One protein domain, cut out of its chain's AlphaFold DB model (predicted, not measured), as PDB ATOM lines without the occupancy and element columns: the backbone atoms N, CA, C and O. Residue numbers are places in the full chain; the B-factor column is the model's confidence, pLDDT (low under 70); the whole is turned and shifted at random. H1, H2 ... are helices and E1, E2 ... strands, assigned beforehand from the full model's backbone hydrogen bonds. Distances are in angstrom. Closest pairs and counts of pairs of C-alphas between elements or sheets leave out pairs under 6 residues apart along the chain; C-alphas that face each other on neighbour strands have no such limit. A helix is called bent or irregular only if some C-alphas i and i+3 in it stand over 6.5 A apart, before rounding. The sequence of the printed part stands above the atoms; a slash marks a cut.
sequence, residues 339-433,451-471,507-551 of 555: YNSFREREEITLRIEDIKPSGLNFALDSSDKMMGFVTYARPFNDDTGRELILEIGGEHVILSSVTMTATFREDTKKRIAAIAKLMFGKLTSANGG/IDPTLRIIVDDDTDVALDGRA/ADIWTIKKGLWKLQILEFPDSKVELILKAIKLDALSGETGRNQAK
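AT A GLANCE: This is residues 339 to 433, 451 to 471 and 507 to 551 of the 555 residues of an uncharacterized protein of Dactylellina haptotyla (strain CBS 200.50) (UniProt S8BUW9). A strongly twisted sheet of nine strands makes the body: its long strands E4, E8 and E9 run side by side, each sharply bent, and the long helix H1 packs on it, running along the length of the domain. The short helix H2 follows E9 at one end of that length. The printed part has 161 residues, with two named helices and nine named strands: along the chain come five strands, E1 to E5, then H1, then four strands, E6 to E9, and then H2; the sheet is branched, E3, E4, E8 and E9 having three or more neighbours each, with parallel and antiparallel pairs, and the class is mixed, helices and strands. The whole is compact, with a radius of gyration of the C-alphas of 16.3 A, yet elongated, spanning 53 by 34 by 29 A.

HOW THE PARTS SIT: Begin at E1, residues 345 to 351, an edge strand parallel to E4, residues 386 to 400; look for N 348 and O 387, 2.8 A apart and within hydrogen-bond range. E2, residues 360 to 364, E3, residues 371 to 376, E4 and E5, residues 406 to 408, form a meander of three hairpins, each strand the antiparallel neighbour of the one before; N 361 and O 375 are 2.8 A apart, N 376 and O 386 2.7 A, N 398 and O 407 2.9 A. H1, residues 410 to 430, is on the sheet; its closest C-alphas to E2 are those of Met 423 and Phe 362, 7.1 A. E6, residues 455 to 458, and E7, residues 464 to 467, are parallel to E9, residues 529 to 542, on one side of it, with N 456 and O 531 2.8 A apart and N 466 and O 538 2.8 A. On the other side of E9 is E8, residues 509 to 523, its hairpin partner, with N 520 and O 532 2.9 A apart. E4 and E3 are on the other side of E8 from E9, both antiparallel to it; see N 392 and O 515, 2.9 A, and N 372 and O 521, 2.8 A. E4 bends by 96 degrees at residue 394, E8 by 106 degrees at 513 and E9 by 83 degrees at 539. H2, residues 543 to 549, is on the sheet at a height of 8.4 A and apart from H1. Every O i to N i+4 pair of H1 is within hydrogen-bond range, and 2 of 3 in H2.

IN THESE COORDINATES: Find C-alpha 345 at (96.806, 92.083, 96.017), where E1 begins. E4 measures 30.2 A from first to last C-alpha, E8 29.9 A and E9 32.7 A. H1 runs 30.3 A from C-alpha 410 at (90.555, 98.926, 64.742); H2 ends at C-alpha 549, (76.030, 77.441, 66.708).

THE WHOLE: The two C-alphas farthest apart are those of Gly 432 and Gln 549, 54.2 A. Residues 434 to 450 and 472 to 506 are not printed, with gaps of 24.1 A and 15.6 A; of the links printed whole, none is long. Mean pLDDT of the printed part is 83.3, and residues 366 to 370, 428 to 433, 451 to 454, 507 and 525 to 529 are under 70.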
ATOM      1  N   TYR A 339      89.935  90.529  95.772       94.75
ATOM      2  CA  TYR A 339      91.236  90.285  96.387       94.75
ATOM      3  C   TYR A 339      91.802  88.958  95.884       94.75
ATOM      4  O   TYR A 339      91.181  87.908  96.054       94.75
ATOM      5  N   ASN A 340      92.981  89.004  95.272       90.06
ATOM      6  CA  ASN A 340      93.687  87.826  94.798       90.06
ATOM      7  C   ASN A 340      94.564  87.260  95.921       90.06
ATOM      8  O   ASN A 340      95.661  87.759  96.180       90.06
ATOM      9  N   SER A 341      94.095  86.189  96.566       90.38
ATOM     10  CA  SER A 341      94.801  85.541  97.680       90.38
ATOM     11  C   SER A 341      96.137  84.901  97.295       90.38
ATOM     12  O   SER A 341      96.981  84.739  98.165       90.38
ATOM     13  N   PHE A 342      96.363  84.557  96.022       85.50
ATOM     14  CA  PHE A 342      97.640  83.976  95.585       85.50
ATOM     15  C   PHE A 342      98.756  85.017  95.483       85.50
ATOM     16  O   PHE A 342      99.930  84.676  95.604       85.50
ATOM     17  N   ARG A 343      98.399  86.282  95.239       82.25
ATOM     18  CA  ARG A 343      99.359  87.391  95.101       82.25
ATOM     19  C   ARG A 343      99.287  88.409  96.228       82.25
ATOM     20  O   ARG A 343     100.081  89.342  96.230       82.25
ATOM     21  N   GLU A 344      98.329  88.244  97.132       87.94
ATOM     22  CA  GLU A 344      98.035  89.152  98.237       87.94
ATOM     23  C   GLU A 344      97.757  90.600  97.781       87.94
ATOM     24  O   GLU A 344      98.150  91.568  98.434       87.94
ATOM     25  N   ARG A 345      97.076  90.770  96.637       87.81
ATOM     26  CA  ARG A 345      96.806  92.083  96.017       87.81
ATOM     27  C   ARG A 345      95.337  92.249  95.636       87.81
ATOM     28  O   ARG A 345      94.661  91.287  95.284       87.81
ATOM     29  N   GLU A 346      94.860  93.491  95.667       93.56
ATOM     30  CA  GLU A 346      93.555  93.857  95.110       93.56
ATOM     31  C   GLU A 346      93.638  94.039  93.591       93.56
ATOM     32  O   GLU A 346      94.536  94.709  93.073       93.56
ATOM     33  N   GLU A 347      92.655  93.484  92.891       94.88
ATOM     34  CA  GLU A 347      92.479  93.571  91.448       94.88
ATOM     35  C   GLU A 347      91.179  94.324  91.130       94.88
ATOM     36  O   GLU A 347      90.170  94.184  91.827       94.88
ATOM     37  N   ILE A 348      91.198  95.128  90.068       96.12
ATOM     38  CA  ILE A 348      90.028  95.815  89.523       96.12
ATOM     39  C   ILE A 348      89.782  95.358  88.087       96.12
ATOM     40  O   ILE A 348      90.654  95.463  87.227       96.12
ATOM     41  N   THR A 349      88.574  94.861  87.826       96.81
ATOM     42  CA  THR A 349      88.118  94.454  86.492       96.81
ATOM     43  C   THR A 349      87.235  95.535  85.888       96.81
ATOM     44  O   THR A 349      86.246  95.934  86.505       96.81
ATOM     45  N   LEU A 350      87.590  95.991  84.685       95.81
ATOM     46  CA  LEU A 350      86.912  97.049  83.931       95.81
ATOM     47  C   LEU A 350      86.936  96.730  82.437       95.81
ATOM     48  O   LEU A 350      87.868  96.094  81.945       95.81
ATOM     49  N   ARG A 351      85.947  97.230  81.695       94.62
ATOM     50  CA  ARG A 351      85.962  97.150  80.233       94.62
ATOM     51  C   ARG A 351      86.990  98.108  79.635       94.62
ATOM     52  O   ARG A 351      87.195  99.206  80.154       94.62
ATOM     53  N   ILE A 352      87.616  97.726  78.522       93.62
ATOM     54  CA  ILE A 352      88.625  98.568  77.857       93.62
ATOM     55  C   ILE A 352      88.057  99.914  77.369       93.62
ATOM     56  O   ILE A 352      88.784 100.906  77.267       93.62
ATOM     57  N   GLU A 353      86.757  99.980  77.084       91.75
ATOM     58  CA  GLU A 353      86.085 101.201  76.642       91.75
ATOM     59  C   GLU A 353      86.002 102.261  77.752       91.75
ATOM     60  O   GLU A 353      86.026 103.461  77.459       91.75
ATOM     61  N   ASP A 354      85.969 101.814  79.009       94.00
ATOM     62  CA  ASP A 354      85.716 102.637  80.192       94.00
ATOM     63  C   ASP A 354      86.999 103.163  80.862       94.00
ATOM     64  O   ASP A 354      86.945 103.996  81.770       94.00
ATOM     65  N   ILE A 355      88.172 102.733  80.390       93.75
ATOM     66  CA  ILE A 355      89.464 103.127  80.958       93.75
ATOM     67  C   ILE A 355      89.818 104.565  80.596       93.75
ATOM     68  O   ILE A 355      89.822 104.968  79.432       93.75
ATOM     69  N   LYS A 356      90.203 105.328  81.622       93.00
ATOM     70  CA  LYS A 356      90.718 106.696  81.487       93.00
ATOM     71  C   LYS A 356      92.243 106.742  81.671       93.00
ATOM     72  O   LYS A 356      92.730 106.196  82.662       93.00
ATOM     73  N   PRO A 357      93.000 107.449  80.808       91.12
ATOM     74  CA  PRO A 357      94.459 107.572  80.920       91.12
ATOM     75  C   PRO A 357      94.959 108.053  82.290       91.12
ATOM     76  O   PRO A 357      95.974 107.573  82.791       91.12
ATOM     77  N   SER A 358      94.228 108.972  82.923       90.75
ATOM     78  CA  SER A 358      94.580 109.536  84.231       90.75
ATOM     79  C   SER A 358      94.600 108.503  85.361       90.75
ATOM     80  O   SER A 358      95.362 108.671  86.310       90.75
ATOM     81  N   GLY A 359      93.815 107.429  85.250       91.31
ATOM     82  CA  GLY A 359      93.744 106.374  86.262       91.31
ATOM     83  C   GLY A 359      94.812 105.288  86.127       91.31
ATOM     84  O   GLY A 359      95.051 104.550  87.078       91.31
ATOM     85  N   LEU A 360      95.462 105.175  84.963       92.12
ATOM     86  CA  LEU A 360      96.444 104.123  84.677       92.12
ATOM     87  C   LEU A 360      97.786 104.431  85.323       92.12
ATOM     88  O   LEU A 360      98.382 105.454  85.015       92.12
ATOM     89  N   ASN A 361      98.320 103.531  86.135       89.12
ATOM     90  CA  ASN A 361      99.626 103.667  86.767       89.12
ATOM     91  C   ASN A 361     100.448 102.387  86.613       89.12
ATOM     92  O   ASN A 361      99.964 101.350  86.166       89.12
ATOM     93  N   PHE A 362     101.729 102.474  86.953       84.94
ATOM     94  CA  PHE A 362     102.672 101.367  86.869       84.94
ATOM     95  C   PHE A 362     103.245 101.066  88.247       84.94
ATOM     96  O   PHE A 362     103.586 101.995  88.980       84.94
ATOM     97  N   ALA A 363     103.391  99.784  88.564       82.50
ATOM     98  CA  ALA A 363     104.118  99.335  89.738       82.50
ATOM     99  C   ALA A 363     105.025  98.151  89.376       82.50
ATOM    100  O   ALA A 363     104.620  97.238  88.657       82.50
ATOM    101  N   LEU A 364     106.264  98.181  89.874       77.12
ATOM    102  CA  LEU A 364     107.219  97.077  89.756       77.12
ATOM    103  C   LEU A 364     106.848  95.960  90.729       77.12
ATOM    104  O   LEU A 364     106.429  96.233  91.860       77.12
ATOM    105  N   ASP A 365     107.027  94.709  90.310       73.88
ATOM    106  CA  ASP A 365     106.847  93.581  91.206       73.88
ATOM    107  C   ASP A 365     107.996  93.500  92.210       73.88
ATOM    108  O   ASP A 365     109.167  93.733  91.911       73.88
ATOM    109  N   SER A 366     107.638  93.216  93.458       67.19
ATOM    110  CA  SER A 366     108.595  93.178  94.563       67.19
ATOM    111  C   SER A 366     109.455  91.915  94.504       67.19
ATOM    112  O   SER A 366     110.596  91.930  94.963       67.19
ATOM    113  N   SER A 367     108.917  90.839  93.920       66.69
ATOM    114  CA  SER A 367     109.593  89.555  93.722       66.69
ATOM    115  C   SER A 367     110.469  89.515  92.471       66.69
ATOM    116  O   SER A 367     111.528  88.892  92.498       66.69
ATOM    117  N   ASP A 368     110.056  90.182  91.392       66.25
ATOM    118  CA  ASP A 368     110.784  90.224  90.125       66.25
ATOM    119  C   ASP A 368     110.950  91.672  89.661       66.25
ATOM    120  O   ASP A 368     110.017  92.305  89.179       66.25
ATOM    121  N   LYS A 369     112.176  92.190  89.778       65.88
ATOM    122  CA  LYS A 369     112.504  93.571  89.400       65.88
ATOM    123  C   LYS A 369     112.406  93.828  87.893       65.88
ATOM    124  O   LYS A 369     112.468  94.988  87.495       65.88
ATOM    125  N   MET A 370     112.296  92.783  87.071       67.88
ATOM    126  CA  MET A 370     112.084  92.904  85.629       67.88
ATOM    127  C   MET A 370     110.602  92.916  85.263       67.88
ATOM    128  O   MET A 370     110.252  93.420  84.201       67.88
ATOM    129  N   MET A 371     109.715  92.403  86.116       78.12
ATOM    130  CA  MET A 371     108.283  92.363  85.842       78.12
ATOM    131  C   MET A 371     107.565  93.468  86.611       78.12
ATOM    132  O   MET A 371     107.758  93.658  87.805       78.12
ATOM    133  N   GLY A 372     106.694  94.201  85.937       82.12
ATOM    134  CA  GLY A 372     105.773  95.122  86.578       82.12
ATOM    135  C   GLY A 372     104.353  94.919  86.080       82.12
ATOM    136  O   GLY A 372     104.100  94.280  85.058       82.12
ATOM    137  N   PHE A 373     103.408  95.453  86.831       86.62
ATOM    138  CA  PHE A 373     101.986  95.333  86.563       86.62
ATOM    139  C   PHE A 373     101.372  96.713  86.385       86.62
ATOM    140  O   PHE A 373     101.802  97.717  86.968       86.62
ATOM    141  N   VAL A 374     100.357  96.761  85.530       90.81
ATOM    142  CA  VAL A 374      99.564  97.969  85.348       90.81
ATOM    143  C   VAL A 374      98.524  98.022  86.453       90.81
ATOM    144  O   VAL A 374      97.810  97.053  86.714       90.81
ATOM    145  N   THR A 375      98.459  99.165  87.116       93.25
ATOM    146  CA  THR A 375      97.463  99.451  88.142       93.25
ATOM    147  C   THR A 375      96.474 100.487  87.635       93.25
ATOM    148  O   THR A 375      96.776 101.274  86.738       93.25
ATOM    149  N   TYR A 376      95.277 100.486  88.202       95.69
ATOM    150  CA  TYR A 376      94.232 101.432  87.884       95.69
ATOM    151  C   TYR A 376      93.565 101.944  89.157       95.69
ATOM    152  O   TYR A 376      93.160 101.162  90.018       95.69
ATOM    153  N   ALA A 377      93.465 103.263  89.266       95.19
ATOM    154  CA  ALA A 377      92.615 103.953  90.226       95.19
ATOM    155  C   ALA A 377      91.543 104.696  89.430       95.19
ATOM    156  O   ALA A 377      91.882 105.455  88.518       95.19
ATOM    157  N   ARG A 378      90.257 104.488  89.737       95.00
ATOM    158  CA  ARG A 378      89.192 105.249  89.074       95.00
ATOM    159  C   ARG A 378      89.385 106.735  89.391       95.00
ATOM    160  O   ARG A 378      89.409 107.090  90.574       95.00
ATOM    161  N   PRO A 379      89.518 107.608  88.375       94.31
ATOM    162  CA  PRO A 379      89.686 109.038  88.596       94.31
ATOM    163  C   PRO A 379      88.607 109.583  89.532       94.31
ATOM    164  O   PRO A 379      87.448 109.218  89.389       94.31
ATOM    165  N   PHE A 380      88.988 110.454  90.468       93.06
ATOM    166  CA  PHE A 380      88.095 111.105  91.443       93.06
ATOM    167  C   PHE A 380      87.465 110.201  92.517       93.06
ATOM    168  O   PHE A 380      86.915 110.722  93.486       93.06
ATOM    169  N   ASN A 381      87.536 108.877  92.368       91.25
ATOM    170  CA  ASN A 381      86.812 107.928  93.215       91.25
ATOM    171  C   ASN A 381      87.705 107.024  94.050       91.25
ATOM    172  O   ASN A 381      87.279 106.605  95.124       91.25
ATOM    173  N   ASP A 382      88.888 106.692  93.543       92.69
ATOM    174  CA  ASP A 382      89.847 105.846  94.237       92.69
ATOM    175  C   ASP A 382      91.128 106.633  94.527       92.69
ATOM    176  O   ASP A 382      91.695 107.258  93.632       92.69
ATOM    177  N   ASP A 383      91.623 106.526  95.762       87.00
ATOM    178  CA  ASP A 383      92.920 107.091  96.164       87.00
ATOM    179  C   ASP A 383      94.091 106.143  95.847       87.00
ATOM    180  O   ASP A 383      95.233 106.571  95.679       87.00
ATOM    181  N   THR A 384      93.818 104.836  95.760       88.88
ATOM    182  CA  THR A 384      94.828 103.781  95.590       88.88
ATOM    183  C   THR A 384      94.621 103.001  94.297       88.88
ATOM    184  O   THR A 384      93.519 102.530  94.013       88.88
ATOM    185  N   GLY A 385      95.704 102.801  93.540       91.06
ATOM    186  CA  GLY A 385      95.700 101.961  92.344       91.06
ATOM    187  C   GLY A 385      95.650 100.471  92.681       91.06
ATOM    188  O   GLY A 385      96.422  99.995  93.511       91.06
ATOM    189  N   ARG A 386      94.769  99.738  92.000       94.12
ATOM    190  CA  ARG A 386      94.619  98.275  92.087       94.12
ATOM    191  C   ARG A 386      95.132  97.621  90.822       94.12
ATOM    192  O   ARG A 386      95.170  98.270  89.787       94.12
ATOM    193  N   GLU A 387      95.524  96.359  90.867       93.75
ATOM    194  CA  GLU A 387      95.998  95.674  89.665       93.75
ATOM    195  C   GLU A 387      94.884  95.563  88.610       93.75
ATOM    196  O   GLU A 387      93.760  95.173  88.915       93.75
ATOM    197  N   LEU A 388      95.177  95.960  87.371       95.25
ATOM    198  CA  LEU A 388      94.168  96.106  86.327       95.25
ATOM    199  C   LEU A 388      93.924  94.794  85.574       95.25
ATOM    200  O   LEU A 388      94.843  94.216  84.986       95.25
ATOM    201  N   ILE A 389      92.653  94.402  85.507       95.69
ATOM    202  CA  ILE A 389      92.129  93.363  84.621       95.69
ATOM    203  C   ILE A 389      91.225  94.022  83.575       95.69
ATOM    204  O   ILE A 389      90.245  94.695  83.894       95.69
ATOM    205  N   LEU A 390      91.561  93.807  82.308       95.44
ATOM    206  CA  LEU A 390      90.839  94.303  81.145       95.44
ATOM    207  C   LEU A 390      89.797  93.286  80.695       95.44
ATOM    208  O   LEU A 390      90.139  92.175  80.295       95.44
ATOM    209  N   GLU A 391      88.535  93.688  80.674       95.69
ATOM    210  CA  GLU A 391      87.498  92.997  79.919       95.69
ATOM    211  C   GLU A 391      87.500  93.516  78.473       95.69
ATOM    212  O   GLU A 391      87.297  94.706  78.225       95.69
ATOM    213  N   ILE A 392      87.725  92.616  77.514       93.94
ATOM    214  CA  ILE A 392      87.594  92.892  76.078       93.94
ATOM    215  C   ILE A 392      86.512  91.962  75.526       93.94
ATOM    216  O   ILE A 392      86.678  90.740  75.512       93.94
ATOM    217  N   GLY A 393      85.384  92.545  75.121       87.81
ATOM    218  CA  GLY A 393      84.222  91.829  74.586       87.81
ATOM    219  C   GLY A 393      84.050  91.990  73.075       87.81
ATOM    220  O   GLY A 393      84.961  92.421  72.375       87.81
ATOM    221  N   GLY A 394      82.860  91.653  72.569       85.06
ATOM    222  CA  GLY A 394      82.387  92.094  71.251       85.06
ATOM    223  C   GLY A 394      83.080  91.469  70.039       85.06
ATOM    224  O   GLY A 394      83.032  92.050  68.959       85.06
ATOM    225  N   GLU A 395      83.731  90.308  70.193       87.69
ATOM    226  CA  GLU A 395      84.475  89.656  69.097       87.69
ATOM    227  C   GLU A 395      85.561  90.564  68.489       87.69
ATOM    228  O   GLU A 395      85.876  90.509  67.291       87.69
ATOM    229  N   HIS A 396      86.121  91.441  69.327       85.88
ATOM    230  CA  HIS A 396      87.146  92.401  68.937       85.88
ATOM    231  C   HIS A 396      88.559  91.806  68.901       85.88
ATOM    232  O   HIS A 396      89.473  92.480  68.422       85.88
ATOM    233  N   VAL A 397      88.741  90.568  69.374       88.38
ATOM    234  CA  VAL A 397      90.033  89.871  69.422       88.38
ATOM    235  C   VAL A 397      89.949  88.575  68.624       88.38
ATOM    236  O   VAL A 397      89.061  87.752  68.849       88.38
ATOM    237  N   ILE A 398      90.898  88.388  67.711       87.69
ATOM    238  CA  ILE A 398      91.088  87.153  66.953       87.69
ATOM    239  C   ILE A 398      92.442  86.581  67.355       87.69
ATOM    240  O   ILE A 398      93.464  87.223  67.137       87.69
ATOM    241  N   LEU A 399      92.459  85.394  67.950       86.81
ATOM    242  CA  LEU A 399      93.655  84.728  68.457       86.81
ATOM    243  C   LEU A 399      94.027  83.549  67.552       86.81
ATOM    244  O   LEU A 399      93.184  82.717  67.236       86.81
ATOM    245  N   SER A 400      95.294  83.446  67.163       82.19
ATOM    246  CA  SER A 400      95.838  82.244  66.525       82.19
ATOM    247  C   SER A 400      96.267  81.254  67.601       82.19
ATOM    248  O   SER A 400      97.164  81.554  68.391       82.19
ATOM    249  N   SER A 401      95.666  80.065  67.624       74.31
ATOM    250  CA  SER A 401      95.984  79.027  68.614       74.31
ATOM    251  C   SER A 401      97.344  78.367  68.377       74.31
ATOM    252  O   SER A 401      97.859  77.684  69.257       74.31
ATOM    253  N   VAL A 402      97.931  78.554  67.190       73.69
ATOM    254  CA  VAL A 402      99.234  77.981  66.815       73.69
ATOM    255  C   VAL A 402     100.373  78.934  67.157       73.69
ATOM    256  O   VAL A 402     101.380  78.526  67.729       73.69
ATOM    257  N   THR A 403     100.227  80.213  66.807       72.94
ATOM    258  CA  THR A 403     101.279  81.225  67.001       72.94
ATOM    259  C   THR A 403     101.125  82.006  68.303       72.94
ATOM    260  O   THR A 403     102.028  82.762  68.652       72.94
ATOM    261  N   MET A 404     100.000  81.849  69.014       73.88
ATOM    262  CA  MET A 404      99.638  82.629  70.207       73.88
ATOM    263  C   MET A 404      99.720  84.146  69.976       73.88
ATOM    264  O   MET A 404     100.044  84.929  70.866       73.88
ATOM    265  N   THR A 405      99.413  84.572  68.752       77.25
ATOM    266  CA  THR A 405      99.327  85.982  68.351       77.25
ATOM    267  C   THR A 405      97.866  86.380  68.244       77.25
ATOM    268  O   THR A 405      97.085  85.613  67.675       77.25
ATOM    269  N   ALA A 406      97.492  87.578  68.697       82.69
ATOM    270  CA  ALA A 406      96.151  88.104  68.463       82.69
ATOM    271  C   ALA A 406      96.160  89.365  67.615       82.69
ATOM    272  O   ALA A 406      97.061  90.201  67.694       82.69
ATOM    273  N   THR A 407      95.105  89.497  66.825       83.94
ATOM    274  CA  THR A 407      94.767  90.702  66.091       83.94
ATOM    275  C   THR A 407      93.542  91.343  66.731       83.94
ATOM    276  O   THR A 407      92.595  90.673  67.150       83.94
ATOM    277  N   PHE A 408      93.588  92.666  66.845       87.06
ATOM    278  CA  PHE A 408      92.517  93.469  67.423       87.06
ATOM    279  C   PHE A 408      91.801  94.224  66.311       87.06
ATOM    280  O   PHE A 408      92.447  94.724  65.386       87.06
ATOM    281  N   ARG A 409      90.477  94.354  66.416       85.56
ATOM    282  CA  ARG A 409      89.717  95.270  65.551       85.56
ATOM    283  C   ARG A 409      90.147  96.718  65.793       85.56
ATOM    284  O   ARG A 409      90.655  97.037  66.866       85.56
ATOM    285  N   GLU A 410      89.942  97.587  64.801       80.19
ATOM    286  CA  GLU A 410      90.555  98.926  64.742       80.19
ATOM    287  C   GLU A 410      90.417  99.745  66.030       80.19
ATOM    288  O   GLU A 410      91.401 100.296  66.520       80.19
ATOM    289  N   ASP A 411      89.226  99.788  66.620       84.88
ATOM    290  CA  ASP A 411      88.956 100.584  67.818       84.88
ATOM    291  C   ASP A 411      89.665 100.054  69.066       84.88
ATOM    292  O   ASP A 411      90.321 100.802  69.796       84.88
ATOM    293  N   THR A 412      89.606  98.743  69.283       87.38
ATOM    294  CA  THR A 412      90.328  98.073  70.369       87.38
ATOM    295  C   THR A 412      91.838  98.175  70.156       87.38
ATOM    296  O   THR A 412      92.568  98.448  71.107       87.38
ATOM    297  N   LYS A 413      92.310  98.056  68.906       85.69
ATOM    298  CA  LYS A 413      93.719  98.240  68.540       85.69
ATOM    299  C   LYS A 413      94.208  99.638  68.923       85.69
ATOM    300  O   LYS A 413      95.239  99.755  69.581       85.69
ATOM    301  N   LYS A 414      93.454 100.691  68.575       86.94
ATOM    302  CA  LYS A 414      93.770 102.086  68.940       86.94
ATOM    303  C   LYS A 414      93.846 102.269  70.458       86.94
ATOM    304  O   LYS A 414      94.800 102.868  70.949       86.94
ATOM    305  N   ARG A 415      92.886 101.712  71.208       88.12
ATOM    306  CA  ARG A 415      92.850 101.794  72.681       88.12
ATOM    307  C   ARG A 415      94.046 101.105  73.330       88.12
ATOM    308  O   ARG A 415      94.715 101.710  74.162       88.12
ATOM    309  N   ILE A 416      94.357  99.877  72.916       87.31
ATOM    310  CA  ILE A 416      95.521  99.139  73.423       87.31
ATOM    311  C   ILE A 416      96.816  99.875  73.078       87.31
ATOM    312  O   ILE A 416      97.678 100.029  73.941       87.31
ATOM    313  N   ALA A 417      96.943 100.385  71.851       84.56
ATOM    314  CA  ALA A 417      98.120 101.142  71.442       84.56
ATOM    315  C   ALA A 417      98.302 102.426  72.261       84.56
ATOM    316  O   ALA A 417      99.423 102.762  72.643       84.56
ATOM    317  N   ALA A 418      97.211 103.117  72.587       85.81
ATOM    318  CA  ALA A 418      97.257 104.312  73.413       85.81
ATOM    319  C   ALA A 418      97.601 104.005  74.881       85.81
ATOM    320  O   ALA A 418      98.419 104.714  75.467       85.81
ATOM    321  N   ILE A 419      97.062 102.917  75.450       87.81
ATOM    322  CA  ILE A 419      97.473 102.416  76.771       87.81
ATOM    323  C   ILE A 419      98.972 102.104  76.756       87.81
ATOM    324  O   ILE A 419      99.705 102.594  77.609       87.81
ATOM    325  N   ALA A 420      99.450 101.362  75.756       83.50
ATOM    326  CA  ALA A 420     100.862 101.025  75.616       83.50
ATOM    327  C   ALA A 420     101.741 102.285  75.555       83.50
ATOM    328  O   ALA A 420     102.665 102.431  76.354       83.50
ATOM    329  N   LYS A 421     101.407 103.239  74.672       83.75
ATOM    330  CA  LYS A 421     102.110 104.526  74.528       83.75
ATOM    331  C   LYS A 421     102.180 105.283  75.858       83.75
ATOM    332  O   LYS A 421     103.250 105.770  76.224       83.75
ATOM    333  N   LEU A 422     101.069 105.351  76.595       85.38
ATOM    334  CA  LEU A 422     101.005 106.007  77.901       85.38
ATOM    335  C   LEU A 422     101.906 105.314  78.930       85.38
ATOM    336  O   LEU A 422     102.666 105.984  79.630       85.38
ATOM    337  N   MET A 423     101.841 103.984  79.011       83.25
ATOM    338  CA  MET A 423     102.636 103.209  79.963       83.25
ATOM    339  C   MET A 423     104.134 103.339  79.685       83.25
ATOM    340  O   MET A 423     104.908 103.582  80.611       83.25
ATOM    341  N   PHE A 424     104.543 103.270  78.415       77.38
ATOM    342  CA  PHE A 424     105.933 103.504  78.027       77.38
ATOM    343  C   PHE A 424     106.383 104.928  78.370       77.38
ATOM    344  O   PHE A 424     107.461 105.101  78.937       77.38
ATOM    345  N   GLY A 425     105.542 105.937  78.114       76.81
ATOM    346  CA  GLY A 425     105.820 107.323  78.497       76.81
ATOM    347  C   GLY A 425     106.052 107.480  80.004       76.81
ATOM    348  O   GLY A 425     107.069 108.035  80.423       76.81
ATOM    349  N   LYS A 426     105.164 106.921  80.839       78.88
ATOM    350  CA  LYS A 426     105.309 106.958  82.306       78.88
ATOM    351  C   LYS A 426     106.584 106.259  82.784       78.88
ATOM    352  O   LYS A 426     107.278 106.785  83.652       78.88
ATOM    353  N   LEU A 427     106.930 105.124  82.181       73.88
ATOM    354  CA  LEU A 427     108.129 104.363  82.522       73.88
ATOM    355  C   LEU A 427     109.428 105.097  82.146       73.88
ATOM    356  O   LEU A 427     110.392 105.069  82.910       73.88
ATOM    357  N   THR A 428     109.458 105.804  81.009       68.12
ATOM    358  CA  THR A 428     110.615 106.643  80.635       68.12
ATOM    359  C   THR A 428     110.824 107.822  81.586       68.12
ATOM    360  O   THR A 428     111.961 108.149  81.923       68.12
ATOM    361  N   SER A 429     109.736 108.428  82.071       68.50
ATOM    362  CA  SER A 429     109.795 109.556  83.007       68.50
ATOM    363  C   SER A 429     110.219 109.141  84.418       68.50
ATOM    364  O   SER A 429     110.917 109.900  85.085       68.50
ATOM    365  N   ALA A 430     109.845 107.939  84.873       63.00
ATOM    366  CA  ALA A 430     110.174 107.445  86.213       63.00
ATOM    367  C   ALA A 430     111.681 107.184  86.430       63.00
ATOM    368  O   ALA A 430     112.164 107.315  87.550       63.00
ATOM    369  N   ASN A 431     112.434 106.873  85.366       57.78
ATOM    370  CA  ASN A 431     113.845 106.461  85.439       57.78
ATOM    371  C   ASN A 431     114.849 107.518  84.928       57.78
ATOM    372  O   ASN A 431     115.921 107.174  84.434       57.78
ATOM    373  N   GLY A 432     114.539 108.812  85.057       50.88
ATOM    374  CA  GLY A 432     115.539 109.873  84.858       50.88
ATOM    375  C   GLY A 432     115.870 110.214  83.397       50.88
ATOM    376  O   GLY A 432     117.012 110.538  83.085       50.88
ATOM    377  N   GLY A 433     114.880 110.186  82.499       45.41
ATOM    378  CA  GLY A 433     114.925 110.930  81.231       45.41
ATOM    379  C   GLY A 433     115.698 110.300  80.065       45.41
ATOM    380  O   GLY A 433     115.754 110.905  78.995       45.41
ATOM    381  N   ILE A 451     103.583 101.457  63.701       40.88
ATOM    382  CA  ILE A 451     102.372 100.633  63.422       40.88
ATOM    383  C   ILE A 451     101.922  99.620  64.509       40.88
ATOM    384  O   ILE A 451     100.720  99.393  64.609       40.88
ATOM    385  N   ASP A 452     102.776  99.056  65.367       41.34
ATOM    386  CA  ASP A 452     102.357  98.157  66.472       41.34
ATOM    387  C   ASP A 452     103.214  98.318  67.749       41.34
ATOM    388  O   ASP A 452     104.438  98.184  67.711       41.34
ATOM    389  N   PRO A 453     102.613  98.566  68.923       46.50
ATOM    390  CA  PRO A 453     103.319  98.364  70.180       46.50
ATOM    391  C   PRO A 453     103.648  96.875  70.351       46.50
ATOM    392  O   PRO A 453     102.869  96.014  69.952       46.50
ATOM    393  N   THR A 454     104.794  96.592  70.971       57.34
ATOM    394  CA  THR A 454     105.335  95.276  71.352       57.34
ATOM    395  C   THR A 454     104.420  94.542  72.341       57.34
ATOM    396  O   THR A 454     104.747  94.388  73.515       57.34
ATOM    397  N   LEU A 455     103.233  94.148  71.876       70.50
ATOM    398  CA  LEU A 455     102.225  93.451  72.656       70.50
ATOM    399  C   LEU A 455     102.400  91.944  72.483       70.50
ATOM    400  O   LEU A 455     102.015  91.367  71.466       70.50
ATOM    401  N   ARG A 456     102.965  91.302  73.499       80.38
ATOM    402  CA  ARG A 456     103.045  89.849  73.579       80.38
ATOM    403  C   ARG A 456     101.793  89.303  74.239       80.38
ATOM    404  O   ARG A 456     101.359  89.824  75.262       80.38
ATOM    405  N   ILE A 457     101.238  88.235  73.685       83.81
ATOM    406  CA  ILE A 457     100.072  87.569  74.262       83.81
ATOM    407  C   ILE A 457     100.511  86.263  74.896       83.81
ATOM    408  O   ILE A 457     101.319  85.527  74.329       83.81
ATOM    409  N   ILE A 458     100.010  86.014  76.101       85.00
ATOM    410  CA  ILE A 458     100.300  84.801  76.859       85.00
ATOM    411  C   ILE A 458      98.975  84.137  77.204       85.00
ATOM    412  O   ILE A 458      98.129  84.744  77.855       85.00
ATOM    413  N   VAL A 459      98.826  82.892  76.767       85.19
ATOM    414  CA  VAL A 459      97.800  81.955  77.226       85.19
ATOM    415  C   VAL A 459      98.563  80.823  77.895       85.19
ATOM    416  O   VAL A 459      99.372  80.166  77.240       85.19
ATOM    417  N   ASP A 460      98.388  80.678  79.200       83.62
ATOM    418  CA  ASP A 460      99.093  79.696  80.022       83.62
ATOM    419  C   ASP A 460      98.143  78.630  80.574       83.62
ATOM    420  O   ASP A 460      96.935  78.676  80.344       83.62
ATOM    421  N   ASP A 461      98.704  77.662  81.300       82.00
ATOM    422  CA  ASP A 461      97.945  76.551  81.884       82.00
ATOM    423  C   ASP A 461      96.936  77.019  82.954       82.00
ATOM    424  O   ASP A 461      95.953  76.330  83.214       82.00
ATOM    425  N   ASP A 462      97.150  78.207  83.534       85.81
ATOM    426  CA  ASP A 462      96.254  78.834  84.514       85.81
ATOM    427  C   ASP A 462      95.085  79.597  83.855       85.81
ATOM    428  O   ASP A 462      94.202  80.110  84.551       85.81
ATOM    429  N   THR A 463      95.062  79.704  82.521       88.81
ATOM    430  CA  THR A 463      94.001  80.404  81.789       88.81
ATOM    431  C   THR A 463      92.748  79.527  81.671       88.81
ATOM    432  O   THR A 463      92.773  78.458  81.063       88.81
ATOM    433  N   ASP A 464      91.604  80.019  82.155       91.12
ATOM    434  CA  ASP A 464      90.303  79.360  81.969       91.12
ATOM    435  C   ASP A 464      89.765  79.610  80.549       91.12
ATOM    436  O   ASP A 464      89.332  80.719  80.223       91.12
ATOM    437  N   VAL A 465      89.803  78.593  79.683       90.88
ATOM    438  CA  VAL A 465      89.389  78.706  78.274       90.88
ATOM    439  C   VAL A 465      88.146  77.862  77.995       90.88
ATOM    440  O   VAL A 465      88.170  76.633  78.087       90.88
ATOM    441  N   ALA A 466      87.073  78.519  77.556       90.56
ATOM    442  CA  ALA A 466      85.898  77.888  76.968       90.56
ATOM    443  C   ALA A 466      85.926  78.071  75.441       90.56
ATOM    444  O   ALA A 466      85.866  79.197  74.954       90.56
ATOM    445  N   LEU A 467      86.007  76.970  74.690       88.50
ATOM    446  CA  LEU A 467      85.953  76.950  73.228       88.50
ATOM    447  C   LEU A 467      84.637  76.311  72.773       88.50
ATOM    448  O   LEU A 467      84.344  75.168  73.130       88.50
ATOM    449  N   ASP A 468      83.828  77.057  72.020       86.81
ATOM    450  CA  ASP A 468      82.493  76.638  71.561       86.81
ATOM    451  C   ASP A 468      81.590  76.144  72.711       86.81
ATOM    452  O   ASP A 468      80.837  75.176  72.591       86.81
ATOM    453  N   GLY A 469      81.708  76.792  73.876       83.12
ATOM    454  CA  GLY A 469      80.965  76.450  75.092       83.12
ATOM    455  C   GLY A 469      81.491  75.235  75.867       83.12
ATOM    456  O   GLY A 469      80.859  74.831  76.843       83.12
ATOM    457  N   ARG A 470      82.629  74.644  75.476       84.19
ATOM    458  CA  ARG A 470      83.264  73.510  76.173       84.19
ATOM    459  C   ARG A 470      84.619  73.907  76.751       84.19
ATOM    460  O   ARG A 470      85.358  74.657  76.122       84.19
ATOM    461  N   ALA A 471      84.968  73.370  77.921       83.50
ATOM    462  CA  ALA A 471      86.289  73.581  78.511       83.50
ATOM    463  C   ALA A 471      87.380  73.039  77.572       83.50
ATOM    464  O   ALA A 471      87.372  71.862  77.197       83.50
ATOM    465  N   ALA A 507      90.266  75.768  62.135       53.94
ATOM    466  CA  ALA A 507      90.375  75.326  63.533       53.94
ATOM    467  C   ALA A 507      91.500  76.025  64.325       53.94
ATOM    468  O   ALA A 507      91.534  75.931  65.551       53.94
ATOM    469  N   ASP A 508      92.388  76.737  63.628       74.19
ATOM    470  CA  ASP A 508      93.592  77.352  64.196       74.19
ATOM    471  C   ASP A 508      93.392  78.826  64.596       74.19
ATOM    472  O   ASP A 508      94.302  79.468  65.126       74.19
ATOM    473  N   ILE A 509      92.204  79.380  64.329       83.94
ATOM    474  CA  ILE A 509      91.858  80.776  64.604       83.94
ATOM    475  C   ILE A 509      90.627  80.821  65.508       83.94
ATOM    476  O   ILE A 509      89.562  80.302  65.173       83.94
ATOM    477  N   TRP A 510      90.771  81.483  66.649       88.44
ATOM    478  CA  TRP A 510      89.730  81.664  67.649       88.44
ATOM    479  C   TRP A 510      89.229  83.100  67.635       88.44
ATOM    480  O   TRP A 510      90.010  84.047  67.716       88.44
ATOM    481  N   THR A 511      87.912  83.274  67.577       90.06
ATOM    482  CA  THR A 511      87.289  84.583  67.798       90.06
ATOM    483  C   THR A 511      86.880  84.684  69.260       90.06
ATOM    484  O   THR A 511      86.055  83.898  69.719       90.06
ATOM    485  N   ILE A 512      87.448  85.632  70.006       90.88
ATOM    486  CA  ILE A 512      87.161  85.791  71.436       90.88
ATOM    487  C   ILE A 512      85.891  86.622  71.601       90.88
ATOM    488  O   ILE A 512      85.889  87.828  71.353       90.88
ATOM    489  N   LYS A 513      84.809  85.991  72.051       90.50
ATOM    490  CA  LYS A 513      83.540  86.660  72.350       90.50
ATOM    491  C   LYS A 513      83.678  87.577  73.564       90.50
ATOM    492  O   LYS A 513      83.199  88.713  73.539       90.50
ATOM    493  N   LYS A 514      84.344  87.082  74.610       92.56
ATOM    494  CA  LYS A 514      84.644  87.822  75.837       92.56
ATOM    495  C   LYS A 514      85.931  87.294  76.463       92.56
ATOM    496  O   LYS A 514      86.077  86.090  76.638       92.56
ATOM    497  N   GLY A 515      86.853  88.186  76.812       93.56
ATOM    498  CA  GLY A 515      88.107  87.821  77.464       93.56
ATOM    499  C   GLY A 515      88.446  88.741  78.631       93.56
ATOM    500  O   GLY A 515      88.229  89.950  78.546       93.56
ATOM    501  N   LEU A 516      88.982  88.156  79.702       95.75
ATOM    502  CA  LEU A 516      89.631  88.859  80.803       95.75
ATOM    503  C   LEU A 516      91.141  88.768  80.621       95.75
ATOM    504  O   LEU A 516      91.692  87.672  80.494       95.75
ATOM    505  N   TRP A 517      91.797  89.922  80.627       93.81
ATOM    506  CA  TRP A 517      93.206  90.048  80.302       93.81
ATOM    507  C   TRP A 517      93.939  90.865  81.352       93.81
ATOM    508  O   TRP A 517      93.523  91.958  81.725       93.81
ATOM    509  N   LYS A 518      95.076  90.356  81.791       92.00
ATOM    510  CA  LYS A 518      95.997  91.039  82.682       92.00
ATOM    511  C   LYS A 518      97.037  91.788  81.868       92.00
ATOM    512  O   LYS A 518      97.597  91.233  80.922       92.00
ATOM    513  N   LEU A 519      97.321  93.026  82.260       89.31
ATOM    514  CA  LEU A 519      98.334  93.840  81.602       89.31
ATOM    515  C   LEU A 519      99.610  93.900  82.448       89.31
ATOM    516  O   LEU A 519      99.614  94.415  83.568       89.31
ATOM    517  N   GLN A 520     100.696  93.371  81.896       87.69
ATOM    518  CA  GLN A 520     102.012  93.312  82.526       87.69
ATOM    519  C   GLN A 520     103.045  94.006  81.646       87.69
ATOM    520  O   GLN A 520     102.879  94.124  80.437       87.69
ATOM    521  N   ILE A 521     104.121  94.474  82.256       83.19
ATOM    522  CA  ILE A 521     105.235  95.120  81.575       83.19
ATOM    523  C   ILE A 521     106.495  94.366  81.968       83.19
ATOM    524  O   ILE A 521     106.762  94.185  83.153       83.19
ATOM    525  N   LEU A 522     107.258  93.927  80.975       80.62
ATOM    526  CA  LEU A 522     108.549  93.289  81.171       80.62
ATOM    527  C   LEU A 522     109.652  94.266  80.769       80.62
ATOM    528  O   LEU A 522     109.681  94.766  79.644       80.62
ATOM    529  N   GLU A 523     110.549  94.545  81.701       72.19
ATOM    530  CA  GLU A 523     111.719  95.384  81.523       72.19
ATOM    531  C   GLU A 523     112.970  94.515  81.426       72.19
ATOM    532  O   GLU A 523     113.308  93.758  82.334       72.19
ATOM    533  N   PHE A 524     113.689  94.653  80.319       70.62
ATOM    534  CA  PHE A 524     114.942  93.951  80.097       70.62
ATOM    535  C   PHE A 524     116.145  94.812  80.515       70.62
ATOM    536  O   PHE A 524     116.088  96.041  80.400       70.62
ATOM    537  N   PRO A 525     117.284  94.189  80.881       62.78
ATOM    538  CA  PRO A 525     118.527  94.888  81.236       62.78
ATOM    539  C   PRO A 525     119.016  95.903  80.187       62.78
ATOM    540  O   PRO A 525     119.583  96.934  80.538       62.78
ATOM    541  N   ASP A 526     118.730  95.660  78.905       64.56
ATOM    542  CA  ASP A 526     119.052  96.553  77.779       64.56
ATOM    543  C   ASP A 526     118.161  97.816  77.710       64.56
ATOM    544  O   ASP A 526     118.142  98.507  76.691       64.56
ATOM    545  N   SER A 527     117.363  98.108  78.745       63.00
ATOM    546  CA  SER A 527     116.318  99.149  78.737       63.00
ATOM    547  C   SER A 527     115.223  98.934  77.683       63.00
ATOM    548  O   SER A 527     114.511  99.875  77.318       63.00
ATOM    549  N   LYS A 528     115.076  97.699  77.193       67.06
ATOM    550  CA  LYS A 528     113.963  97.294  76.328       67.06
ATOM    551  C   LYS A 528     112.751  97.021  77.203       67.06
ATOM    552  O   LYS A 528     112.890  96.495  78.304       67.06
ATOM    553  N   VAL A 529     111.573  97.368  76.706       68.94
ATOM    554  CA  VAL A 529     110.321  97.183  77.435       68.94
ATOM    555  C   VAL A 529     109.323  96.491  76.518       68.94
ATOM    556  O   VAL A 529     109.142  96.899  75.369       68.94
ATOM    557  N   GLU A 530     108.688  95.445  77.027       78.25
ATOM    558  CA  GLU A 530     107.657  94.680  76.334       78.25
ATOM    559  C   GLU A 530     106.357  94.732  77.138       78.25
ATOM    560  O   GLU A 530     106.367  94.624  78.365       78.25
ATOM    561  N   LEU A 531     105.233  94.935  76.447       82.56
ATOM    562  CA  LEU A 531     103.911  94.915  77.059       82.56
ATOM    563  C   LEU A 531     103.324  93.518  76.871       82.56
ATOM    564  O   LEU A 531     103.273  92.999  75.760       82.56
ATOM    565  N   ILE A 532     102.870  92.907  77.952       86.56
ATOM    566  CA  ILE A 532     102.336  91.553  77.959       86.56
ATOM    567  C   ILE A 532     100.849  91.620  78.287       86.56
ATOM    568  O   ILE A 532     100.451  92.169  79.314       86.56
ATOM    569  N   LEU A 533     100.033  91.028  77.421       88.69
ATOM    570  CA  LEU A 533      98.618  90.786  77.651       88.69
ATOM    571  C   LEU A 533      98.429  89.302  77.976       88.69
ATOM    572  O   LEU A 533      98.406  88.449  77.087       88.69
ATOM    573  N   LYS A 534      98.337  88.990  79.267       91.00
ATOM    574  CA  LYS A 534      98.157  87.624  79.761       91.00
ATOM    575  C   LYS A 534      96.666  87.316  79.892       91.00
ATOM    576  O   LYS A 534      95.945  88.056  80.559       91.00
ATOM    577  N   ALA A 535      96.193  86.252  79.261       92.12
ATOM    578  CA  ALA A 535      94.817  85.801  79.403       92.12
ATOM    579  C   ALA A 535      94.569  85.266  80.824       92.12
ATOM    580  O   ALA A 535      95.430  84.627  81.416       92.12
ATOM    581  N   ILE A 536      93.394  85.567  81.379       92.94
ATOM    582  CA  ILE A 536      92.903  84.990  82.642       92.94
ATOM    583  C   ILE A 536      91.724  84.066  82.345       92.94
ATOM    584  O   ILE A 536      91.661  82.943  82.834       92.94
ATOM    585  N   LYS A 537      90.778  84.554  81.536       94.44
ATOM    586  CA  LYS A 537      89.582  83.810  81.146       94.44
ATOM    587  C   LYS A 537      89.187  84.166  79.724       94.44
ATOM    588  O   LYS A 537      89.072  85.354  79.423       94.44
ATOM    589  N   LEU A 538      88.945  83.173  78.876       93.38
ATOM    590  CA  LEU A 538      88.567  83.354  77.475       93.38
ATOM    591  C   LEU A 538      87.297  82.564  77.148       93.38
ATOM    592  O   LEU A 538      87.249  81.353  77.333       93.38
ATOM    593  N   ASP A 539      86.290  83.254  76.618       92.75
ATOM    594  CA  ASP A 539      85.146  82.667  75.919       92.75
ATOM    595  C   ASP A 539      85.375  82.839  74.411       92.75
ATOM    596  O   ASP A 539      85.368  83.965  73.893       92.75
ATOM    597  N   ALA A 540      85.666  81.735  73.728       91.12
ATOM    598  CA  ALA A 540      86.174  81.688  72.364       91.12
ATOM    599  C   ALA A 540      85.300  80.822  71.444       91.12
ATOM    600  O   ALA A 540      84.706  79.827  71.857       91.12
ATOM    601  N   LEU A 541      85.263  81.188  70.163       89.06
ATOM    602  CA  LEU A 541      84.534  80.488  69.105       89.06
ATOM    603  C   LEU A 541      85.508  79.986  68.035       89.06
ATOM    604  O   LEU A 541      86.365  80.754  67.580       89.06
ATOM    605  N   SER A 542      85.357  78.727  67.611       86.88
ATOM    606  CA  SER A 542      86.128  78.149  66.509       86.88
ATOM    607  C   SER A 542      85.455  78.433  65.162       86.88
ATOM    608  O   SER A 542      84.355  77.964  64.847       86.88
ATOM    609  N   GLY A 543      86.126  79.250  64.347       81.12
ATOM    610  CA  GLY A 543      85.670  79.613  63.006       81.12
ATOM    611  C   GLY A 543      84.216  80.110  62.917       81.12
ATOM    612  O   GLY A 543      83.612  80.606  63.871       81.12
ATOM    613  N   GLU A 544      83.642  79.992  61.721       81.12
ATOM    614  CA  GLU A 544      82.266  80.420  61.444       81.12
ATOM    615  C   GLU A 544      81.222  79.432  61.988       81.12
ATOM    616  O   GLU A 544      80.147  79.835  62.433       81.12
ATOM    617  N   THR A 545      81.547  78.139  62.013       79.31
ATOM    618  CA  THR A 545      80.643  77.092  62.501       79.31
ATOM    619  C   THR A 545      80.330  77.261  63.986       79.31
ATOM    620  O   THR A 545      79.153  77.268  64.346       79.31
ATOM    621  N   GLY A 546      81.345  77.457  64.838       79.19
ATOM    622  CA  GLY A 546      81.144  77.704  66.269       79.19
ATOM    623  C   GLY A 546      80.337  78.979  66.519       79.19
ATOM    624  O   GLY A 546      79.385  78.993  67.301       79.19
ATOM    625  N   ARG A 547      80.619  80.037  65.747       81.56
ATOM    626  CA  ARG A 547      79.848  81.287  65.777       81.56
ATOM    627  C   ARG A 547      78.374  81.086  65.422       81.56
ATOM    628  O   ARG A 547      77.508  81.643  66.094       81.56
ATOM    629  N   ASN A 548      78.078  80.316  64.378       85.56
ATOM    630  CA  ASN A 548      76.704  80.055  63.951       85.56
ATOM    631  C   ASN A 548      75.948  79.181  64.959       85.56
ATOM    632  O   ASN A 548      74.768  79.428  65.187       85.56
ATOM    633  N   GLN A 549      76.620  78.231  65.619       81.94
ATOM    634  CA  GLN A 549      76.030  77.441  66.708       81.94
ATOM    635  C   GLN A 549      75.671  78.292  67.934       81.94
ATOM    636  O   GLN A 549      74.684  78.013  68.608       81.94
ATOM    637  N   ALA A 550      76.445  79.342  68.215       80.94
ATOM    638  CA  ALA A 550      76.210  80.232  69.349       80.94
ATOM    639  C   ALA A 550      75.092  81.271  69.118       80.94
ATOM    640  O   ALA A 550      74.691  81.953  70.067       80.94
ATOM    641  N   LYS A 551      74.597  81.438  67.884       83.38
ATOM    642  CA  LYS A 551      73.510  82.379  67.579       83.38
ATOM    643  C   LYS A 551      72.160  81.792  67.985       83.38
ATOM    644  O   LYS A 551      71.748  80.752  67.483       83.38
TER     645      LYS A 551